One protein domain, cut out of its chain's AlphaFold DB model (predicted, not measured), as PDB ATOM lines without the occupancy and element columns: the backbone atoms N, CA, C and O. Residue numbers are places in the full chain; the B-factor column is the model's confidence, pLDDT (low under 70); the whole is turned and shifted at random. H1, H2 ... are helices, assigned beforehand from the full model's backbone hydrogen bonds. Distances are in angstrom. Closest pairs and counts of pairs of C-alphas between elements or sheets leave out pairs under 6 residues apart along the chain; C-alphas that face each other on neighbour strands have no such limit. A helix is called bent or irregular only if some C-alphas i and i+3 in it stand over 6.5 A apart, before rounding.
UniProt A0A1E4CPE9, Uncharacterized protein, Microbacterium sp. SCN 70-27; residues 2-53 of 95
ATOM      1  N   ILE A   2     -41.290 -11.199  33.525       83.25
ATOM      2  CA  ILE A   2     -41.062 -10.977  32.088       83.25
ATOM      3  C   ILE A   2     -41.269  -9.499  31.712       83.25
ATOM      4  O   ILE A   2     -40.389  -8.921  31.081       83.25
ATOM      5  N   GLU A   3     -42.328  -8.843  32.202       88.56
ATOM      6  CA  GLU A   3     -42.566  -7.403  31.981       88.56
ATOM      7  C   GLU A   3     -41.413  -6.516  32.461       88.56
ATOM      8  O   GLU A   3     -41.026  -5.574  31.777       88.56
ATOM      9  N   THR A   4     -40.831  -6.821  33.623       84.00
ATOM     10  CA  THR A   4     -39.715  -6.048  34.187       84.00
ATOM     11  C   THR A   4     -38.437  -6.211  33.368       84.00
ATOM     12  O   THR A   4     -37.713  -5.241  33.163       84.00
ATOM     13  N   ILE A   5     -38.184  -7.415  32.844       86.00
ATOM     14  CA  ILE A   5     -37.051  -7.681  31.947       86.00
ATOM     15  C   ILE A   5     -37.266  -6.960  30.611       86.00
ATOM     16  O   ILE A   5     -36.361  -6.285  30.126       86.00
ATOM     17  N   ALA A   6     -38.474  -7.031  30.047       86.00
ATOM     18  CA  ALA A   6     -38.817  -6.342  28.807       86.00
ATOM     19  C   ALA A   6     -38.692  -4.815  28.945       86.00
ATOM     20  O   ALA A   6     -38.144  -4.164  28.057       86.00
ATOM     21  N   ALA A   7     -39.135  -4.243  30.068       86.06
ATOM     22  CA  ALA A   7     -39.006  -2.816  30.349       86.06
ATOM     23  C   ALA A   7     -37.537  -2.376  30.463       86.06
ATOM     24  O   ALA A   7     -37.162  -1.357  29.881       86.06
ATOM     25  N   LEU A   8     -36.700  -3.164  31.148       86.50
ATOM     26  CA  LEU A   8     -35.265  -2.900  31.268       86.50
ATOM     27  C   LEU A   8     -34.573  -2.951  29.900       86.50
ATOM     28  O   LEU A   8     -33.858  -2.020  29.538       86.50
ATOM     29  N   LEU A   9     -34.825  -4.002  29.118       83.31
ATOM     30  CA  LEU A   9     -34.256  -4.154  27.777       83.31
ATOM     31  C   LEU A   9     -34.683  -3.012  26.856       83.31
ATOM     32  O   LEU A   9     -33.856  -2.474  26.122       83.31
ATOM     33  N   ARG A  10     -35.952  -2.598  26.928       80.12
ATOM     34  CA  ARG A  10     -36.465  -1.467  26.154       80.12
ATOM     35  C   ARG A  10     -35.783  -0.169  26.570       80.12
ATOM     36  O   ARG A  10     -35.336   0.552  25.695       80.12
ATOM     37  N   ALA A  11     -35.617   0.091  27.868       81.12
ATOM     38  CA  ALA A  11     -34.897   1.266  28.361       81.12
ATOM     39  C   ALA A  11     -33.434   1.297  27.888       81.12
ATOM     40  O   ALA A  11     -32.958   2.347  27.453       81.12
ATOM     41  N   MET A  12     -32.745   0.149  27.902       75.31
ATOM     42  CA  MET A  12     -31.387   0.047  27.358       75.31
ATOM     43  C   MET A  12     -31.368   0.314  25.849       75.31
ATOM     44  O   MET A  12     -30.572   1.127  25.389       75.31
ATOM     45  N   LEU A  13     -32.279  -0.289  25.080       76.38
ATOM     46  CA  LEU A  13     -32.385  -0.050  23.635       76.38
ATOM     47  C   LEU A  13     -32.719   1.411  23.297       76.38
ATOM     48  O   LEU A  13     -32.180   1.941  22.326       76.38
ATOM     49  N   THR A  14     -33.581   2.071  24.080       73.06
ATOM     50  CA  THR A  14     -33.889   3.500  23.908       73.06
ATOM     51  C   THR A  14     -32.660   4.354  24.197       73.06
ATOM     52  O   THR A  14     -32.349   5.246  23.413       73.06
ATOM     53  N   GLY A  15     -31.942   4.071  25.291       68.75
ATOM     54  CA  GLY A  15     -30.727   4.799  25.673       68.75
ATOM     55  C   GLY A  15     -29.593   4.657  24.655       68.75
ATOM     56  O   GLY A  15     -28.838   5.600  24.443       68.75
ATOM     57  N   LEU A  16     -29.519   3.513  23.970       65.00
ATOM     58  CA  LEU A  16     -28.592   3.283  22.858       65.00
ATOM     59  C   LEU A  16     -29.064   3.904  21.525       65.00
ATOM     60  O   LEU A  16     -28.376   3.763  20.516       65.00
ATOM     61  N   GLY A  17     -30.231   4.557  21.482       61.16
ATOM     62  CA  GLY A  17     -30.805   5.127  20.256       61.16
ATOM     63  C   GLY A  17     -31.301   4.083  19.247       61.16
ATOM     64  O   GLY A  17     -31.752   4.441  18.161       61.16
ATOM     65  N   LEU A  18     -31.275   2.793  19.600       60.69
ATOM     66  CA  LEU A  18     -31.648   1.693  18.710       60.69
ATOM     67  C   LEU A  18     -33.141   1.721  18.357       60.69
ATOM     68  O   LEU A  18     -33.508   1.370  17.244       60.69
ATOM     69  N   ILE A  19     -34.007   2.192  19.262       59.53
ATOM     70  CA  ILE A  19     -35.452   2.282  18.984       59.53
ATOM     71  C   ILE A  19     -35.759   3.310  17.887       59.53
ATOM     72  O   ILE A  19     -36.659   3.077  17.088       59.53
ATOM     73  N   ALA A  20     -34.992   4.401  17.797       57.53
ATOM     74  CA  ALA A  20     -35.179   5.419  16.760       57.53
ATOM     75  C   ALA A  20     -34.742   4.929  15.366       57.53
ATOM     76  O   ALA A  20     -35.293   5.360  14.362       57.53
ATOM     77  N   VAL A  21     -33.788   3.993  15.301       55.56
ATOM     78  CA  VAL A  21     -33.349   3.343  14.050       55.56
ATOM     79  C   VAL A  21     -34.390   2.343  13.536       55.56
ATOM     80  O   VAL A  21     -34.477   2.097  12.336       55.56
ATOM     81  N   LEU A  22     -35.183   1.768  14.444       54.03
ATOM     82  CA  LEU A  22     -36.234   0.807  14.121       54.03
ATOM     83  C   LEU A  22     -37.565   1.450  13.716       54.03
ATOM     84  O   LEU A  22     -38.500   0.695  13.472       54.03
ATOM     85  N   ASP A  23     -37.678   2.782  13.620       56.34
ATOM     86  CA  ASP A  23     -38.844   3.401  12.987       56.34
ATOM     87  C   ASP A  23     -38.715   3.268  11.454       56.34
ATOM     88  O   ASP A  23     -37.894   3.955  10.827       56.34
ATOM     89  N   PRO A  24     -39.481   2.360  10.816       53.19
ATOM     90  CA  PRO A  24     -39.369   2.113   9.383       53.19
ATOM     91  C   PRO A  24     -39.896   3.288   8.548       53.19
ATOM     92  O   PRO A  24     -39.709   3.292   7.331       53.19
ATOM     93  N   VAL A  25     -40.565   4.269   9.170       56.56
ATOM     94  CA  VAL A  25     -41.189   5.404   8.481       56.56
ATOM     95  C   VAL A  25     -40.179   6.523   8.184       56.56
ATOM     96  O   VAL A  25     -40.334   7.221   7.183       56.56
ATOM     97  N   SER A  26     -39.120   6.681   8.989       55.78
ATOM     98  CA  SER A  26     -38.164   7.800   8.867       55.78
ATOM     99  C   SER A  26     -36.821   7.446   8.225       55.78
ATOM    100  O   SER A  26     -36.134   8.322   7.700       55.78
ATOM    101  N   THR A  27     -36.430   6.176   8.248       54.47
ATOM    102  CA  THR A  27     -35.111   5.723   7.789       54.47
ATOM    103  C   THR A  27     -35.319   4.570   6.830       54.47
ATOM    104  O   THR A  27     -35.635   3.463   7.250       54.47
ATOM    105  N   GLY A  28     -35.187   4.841   5.527       58.75
ATOM    106  CA  GLY A  28     -35.392   3.849   4.473       58.75
ATOM    107  C   GLY A  28     -34.751   2.508   4.835       58.75
ATOM    108  O   GLY A  28     -33.581   2.469   5.211       58.75
ATOM    109  N   SER A  29     -35.547   1.440   4.741       62.06
ATOM    110  CA  SER A  29     -35.301   0.058   5.200       62.06
ATOM    111  C   SER A  29     -33.834  -0.418   5.188       62.06
ATOM    112  O   SER A  29     -33.373  -1.057   6.131       62.06
ATOM    113  N   LEU A  30     -33.052  -0.046   4.172       58.66
ATOM    114  CA  LEU A  30     -31.636  -0.408   4.039       58.66
ATOM    115  C   LEU A  30     -30.720   0.184   5.125       58.66
ATOM    116  O   LEU A  30     -29.784  -0.489   5.554       58.66
ATOM    117  N   VAL A  31     -30.974   1.411   5.592       68.81
ATOM    118  CA  VAL A  31     -30.156   2.064   6.632       68.81
ATOM    119  C   VAL A  31     -30.383   1.392   7.984       68.81
ATOM    120  O   VAL A  31     -29.421   1.094   8.689       68.81
ATOM    121  N   ALA A  32     -31.638   1.075   8.310       69.00
ATOM    122  CA  ALA A  32     -31.977   0.349   9.531       69.00
ATOM    123  C   ALA A  32     -31.331  -1.046   9.554       69.00
ATOM    124  O   ALA A  32     -30.740  -1.443  10.559       69.00
ATOM    125  N   VAL A  33     -31.357  -1.760   8.420       71.06
ATOM    126  CA  VAL A  33     -30.691  -3.064   8.276       71.06
ATOM    127  C   VAL A  33     -29.171  -2.934   8.411       71.06
ATOM    128  O   VAL A  33     -28.564  -3.730   9.124       71.06
ATOM    129  N   ALA A  34     -28.543  -1.929   7.797       69.81
ATOM    130  CA  ALA A  34     -27.096  -1.724   7.898       69.81
ATOM    131  C   ALA A  34     -26.646  -1.444   9.341       69.81
ATOM    132  O   ALA A  34     -25.656  -2.017   9.801       69.81
ATOM    133  N   VAL A  35     -27.392  -0.614  10.077       78.75
ATOM    134  CA  VAL A  35     -27.103  -0.319  11.489       78.75
ATOM    135  C   VAL A  35     -27.316  -1.556  12.363       78.75
ATOM    136  O   VAL A  35     -26.487  -1.845  13.230       78.75
ATOM    137  N   LEU A  36     -28.372  -2.335  12.107       80.38
ATOM    138  CA  LEU A  36     -28.600  -3.603  12.798       80.38
ATOM    139  C   LEU A  36     -27.438  -4.578  12.564       80.38
ATOM    140  O   LEU A  36     -26.876  -5.098  13.524       80.38
ATOM    141  N   VAL A  37     -27.014  -4.771  11.315       79.69
ATOM    142  CA  VAL A  37     -25.881  -5.647  10.977       79.69
ATOM    143  C   VAL A  37     -24.592  -5.166  11.648       79.69
ATOM    144  O   VAL A  37     -23.877  -5.976  12.238       79.69
ATOM    145  N   LEU A  38     -24.314  -3.859  11.621       84.31
ATOM    146  CA  LEU A  38     -23.115  -3.287  12.237       84.31
ATOM    147  C   LEU A  38     -23.114  -3.469  13.763       84.31
ATOM    148  O   LEU A  38     -22.094  -3.847  14.336       84.31
ATOM    149  N   SER A  39     -24.256  -3.242  14.417       83.56
ATOM    150  CA  SER A  39     -24.392  -3.429  15.867       83.56
ATOM    151  C   SER A  39     -24.206  -4.890  16.282       83.56
ATOM    152  O   SER A  39     -23.473  -5.162  17.233       83.56
ATOM    153  N   VAL A  40     -24.785  -5.838  15.535       88.31
ATOM    154  CA  VAL A  40     -24.587  -7.276  15.770       88.31
ATOM    155  C   VAL A  40     -23.117  -7.652  15.582       88.31
ATOM    156  O   VAL A  40     -22.549  -8.332  16.435       88.31
ATOM    157  N   ALA A  41     -22.470  -7.170  14.517       84.31
ATOM    158  CA  ALA A  41     -21.054  -7.427  14.266       84.31
ATOM    159  C   ALA A  41     -20.158  -6.889  15.396       84.31
ATOM    160  O   ALA A  41     -19.282  -7.605  15.881       84.31
ATOM    161  N   ALA A  42     -20.410  -5.664  15.869       88.62
ATOM    162  CA  ALA A  42     -19.676  -5.080  16.990       88.62
ATOM    163  C   ALA A  42     -19.838  -5.910  18.275       88.62
ATOM    164  O   ALA A  42     -18.863  -6.159  18.984       88.62
ATOM    165  N   LEU A  43     -21.052  -6.394  18.546       91.31
ATOM    166  CA  LEU A  43     -21.343  -7.201  19.730       91.31
ATOM    167  C   LEU A  43     -20.633  -8.562  19.682       91.31
ATOM    168  O   LEU A  43     -20.082  -9.003  20.691       91.31
ATOM    169  N   VAL A  44     -20.561  -9.185  18.501       90.12
ATOM    170  CA  VAL A  44     -19.779 -10.411  18.274       90.12
ATOM    171  C   VAL A  44     -18.289 -10.167  18.518       90.12
ATOM    172  O   VAL A  44     -17.654 -10.961  19.208       90.12
ATOM    173  N   VAL A  45     -17.727  -9.064  18.014       88.00
ATOM    174  CA  VAL A  45     -16.310  -8.721  18.232       88.00
ATOM    175  C   VAL A  45     -16.005  -8.541  19.718       88.00
ATOM    176  O   VAL A  45     -15.009  -9.079  20.197       88.00
ATOM    177  N   VAL A  46     -16.866  -7.842  20.461       87.06
ATOM    178  CA  VAL A  46     -16.697  -7.664  21.912       87.06
ATOM    179  C   VAL A  46     -16.799  -9.002  22.643       87.06
ATOM    180  O   VAL A  46     -15.945  -9.300  23.477       87.06
ATOM    181  N   ALA A  47     -17.783  -9.837  22.307       86.31
ATOM    182  CA  ALA A  47     -17.936 -11.156  22.917       86.31
ATOM    183  C   ALA A  47     -16.698 -12.037  22.675       86.31
ATOM    184  O   ALA A  47     -16.161 -12.634  23.610       86.31
ATOM    185  N   LEU A  48     -16.176 -12.055  21.448       86.12
ATOM    186  CA  LEU A  48     -14.936 -12.760  21.126       86.12
ATOM    187  C   LEU A  48     -13.749 -12.170  21.893       86.12
ATOM    188  O   LEU A  48     -12.985 -12.918  22.497       86.12
ATOM    189  N   ALA A  49     -13.618 -10.845  21.952       81.12
ATOM    190  CA  ALA A  49     -12.562 -10.199  22.721       81.12
ATOM    191  C   ALA A  49     -12.615 -10.598  24.203       81.12
ATOM    192  O   ALA A  49     -11.574 -10.877  24.780       81.12
ATOM    193  N   THR A  50     -13.801 -10.716  24.807       77.00
ATOM    194  CA  THR A  50     -13.931 -11.181  26.199       77.00
ATOM    195  C   THR A  50     -13.611 -12.663  26.393       77.00
ATOM    196  O   THR A  50     -13.113 -13.034  27.450       77.00
ATOM    197  N   LEU A  51     -13.859 -13.507  25.387       77.44
ATOM    198  CA  LEU A  51     -13.546 -14.939  25.443       77.44
ATOM    199  C   LEU A  51     -12.048 -15.213  25.249       77.44
ATOM    200  O   LEU A  51     -11.509 -16.144  25.843       77.44
ATOM    201  N   TYR A  52     -11.380 -14.404  24.424       70.62
ATOM    202  CA  TYR A  52      -9.963 -14.566  24.079       70.62
ATOM    203  C   TYR A  52      -9.026 -13.612  24.824       70.62
ATOM    204  O   TYR A  52      -7.806 -13.772  24.730       70.62
ATOM    205  N   ALA A  53      -9.553 -12.653  25.586       66.75
ATOM    206  CA  ALA A  53      -8.778 -11.883  26.549       66.75
ATOM    207  C   ALA A  53      -8.355 -12.813  27.692       66.75
ATOM    208  O   ALA A  53      -8.980 -12.884  28.748       66.75
TER     209      ALA A  53
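AT A GLANCE: This is residues 2 to 53 of the 95 residues of an uncharacterized protein of Microbacterium sp. SCN 70-27 (UniProt A0A1E4CPE9). One long helix, H3, makes most of the longest axis, and a shorter helix, H1, stands well away from it on a different line, so that the two are arms of an open, angular frame. The tiny helix H2 and the loop of residues 22 to 28 join the end of H1 to the beginning of H3 at the corner of this frame, and most of both arms stands free. The printed part has 52 residues with three named helices, in the order H1, H2, H3, and no named strand; the class is all helix, with 42 residues in named elements. The whole is loose, with a radius of gyration of the C-alphas of 13.6 A, and flat, with spans of 41 by 31 by 16 A.

IN THESE COORDINATES: H3, the longest helix, holds residues 29 to 52, 24 residues, and measures 34.8 A from C-alpha 29 at (-35.301, 0.058, 5.200) to C-alpha 52 at (-9.963, -14.566, 24.079). H2 holds the four residues 18 to 21. H1 holds residues 2 to 15, 14 residues, and measures 19.9 A from its first C-alpha, that of Ile 2 at (-41.062, -10.977, 32.088), to its last, that of Gly 15. No helix is bent or irregular.

HOW THE PARTS SIT: H3 touches no helix. It is close to H2 but not clearly touching, with 2 pairs of C-alphas within 8 A; their closest C-alphas, those of Val 21 and Ala 32, are 5.6 A apart. H2 in turn is close to H1 but not clearly touching, also with 2 pairs within 8 A; their closest C-alphas, those of Leu 13 and Ile 19, are 6.0 A apart. H1 and H3 are apart. Residues 40 to 53, of which 40 to 52 belong to H3, stand free. So do residues 2 to 9, which belong to H1, and residues 12 to 17, of which 12 to 15 belong to H1. In H1 and H3 every pair of O i and N i+4 is within hydrogen-bond range; H2 is too short for such a pair, and its 1 pair of O i and N i+3 is within range.

THE WHOLE: The two C-alphas farthest apart, those of Val 25 and Ala 53, are 40.9 A apart, and those of Ile 2 and Ala 53 are 32.8 A apart. The printed part runs from residue 2 to residue 53 and has no cut. The link from H1 to H2 is tight, with 2 residues, and the link from H2 to H3 is short, with 7 residues; no link is long. The mean pLDDT of the printed part is 74.2, and 20 residues are under 70, namely residues 15 to 32, residue 34 and residue 53.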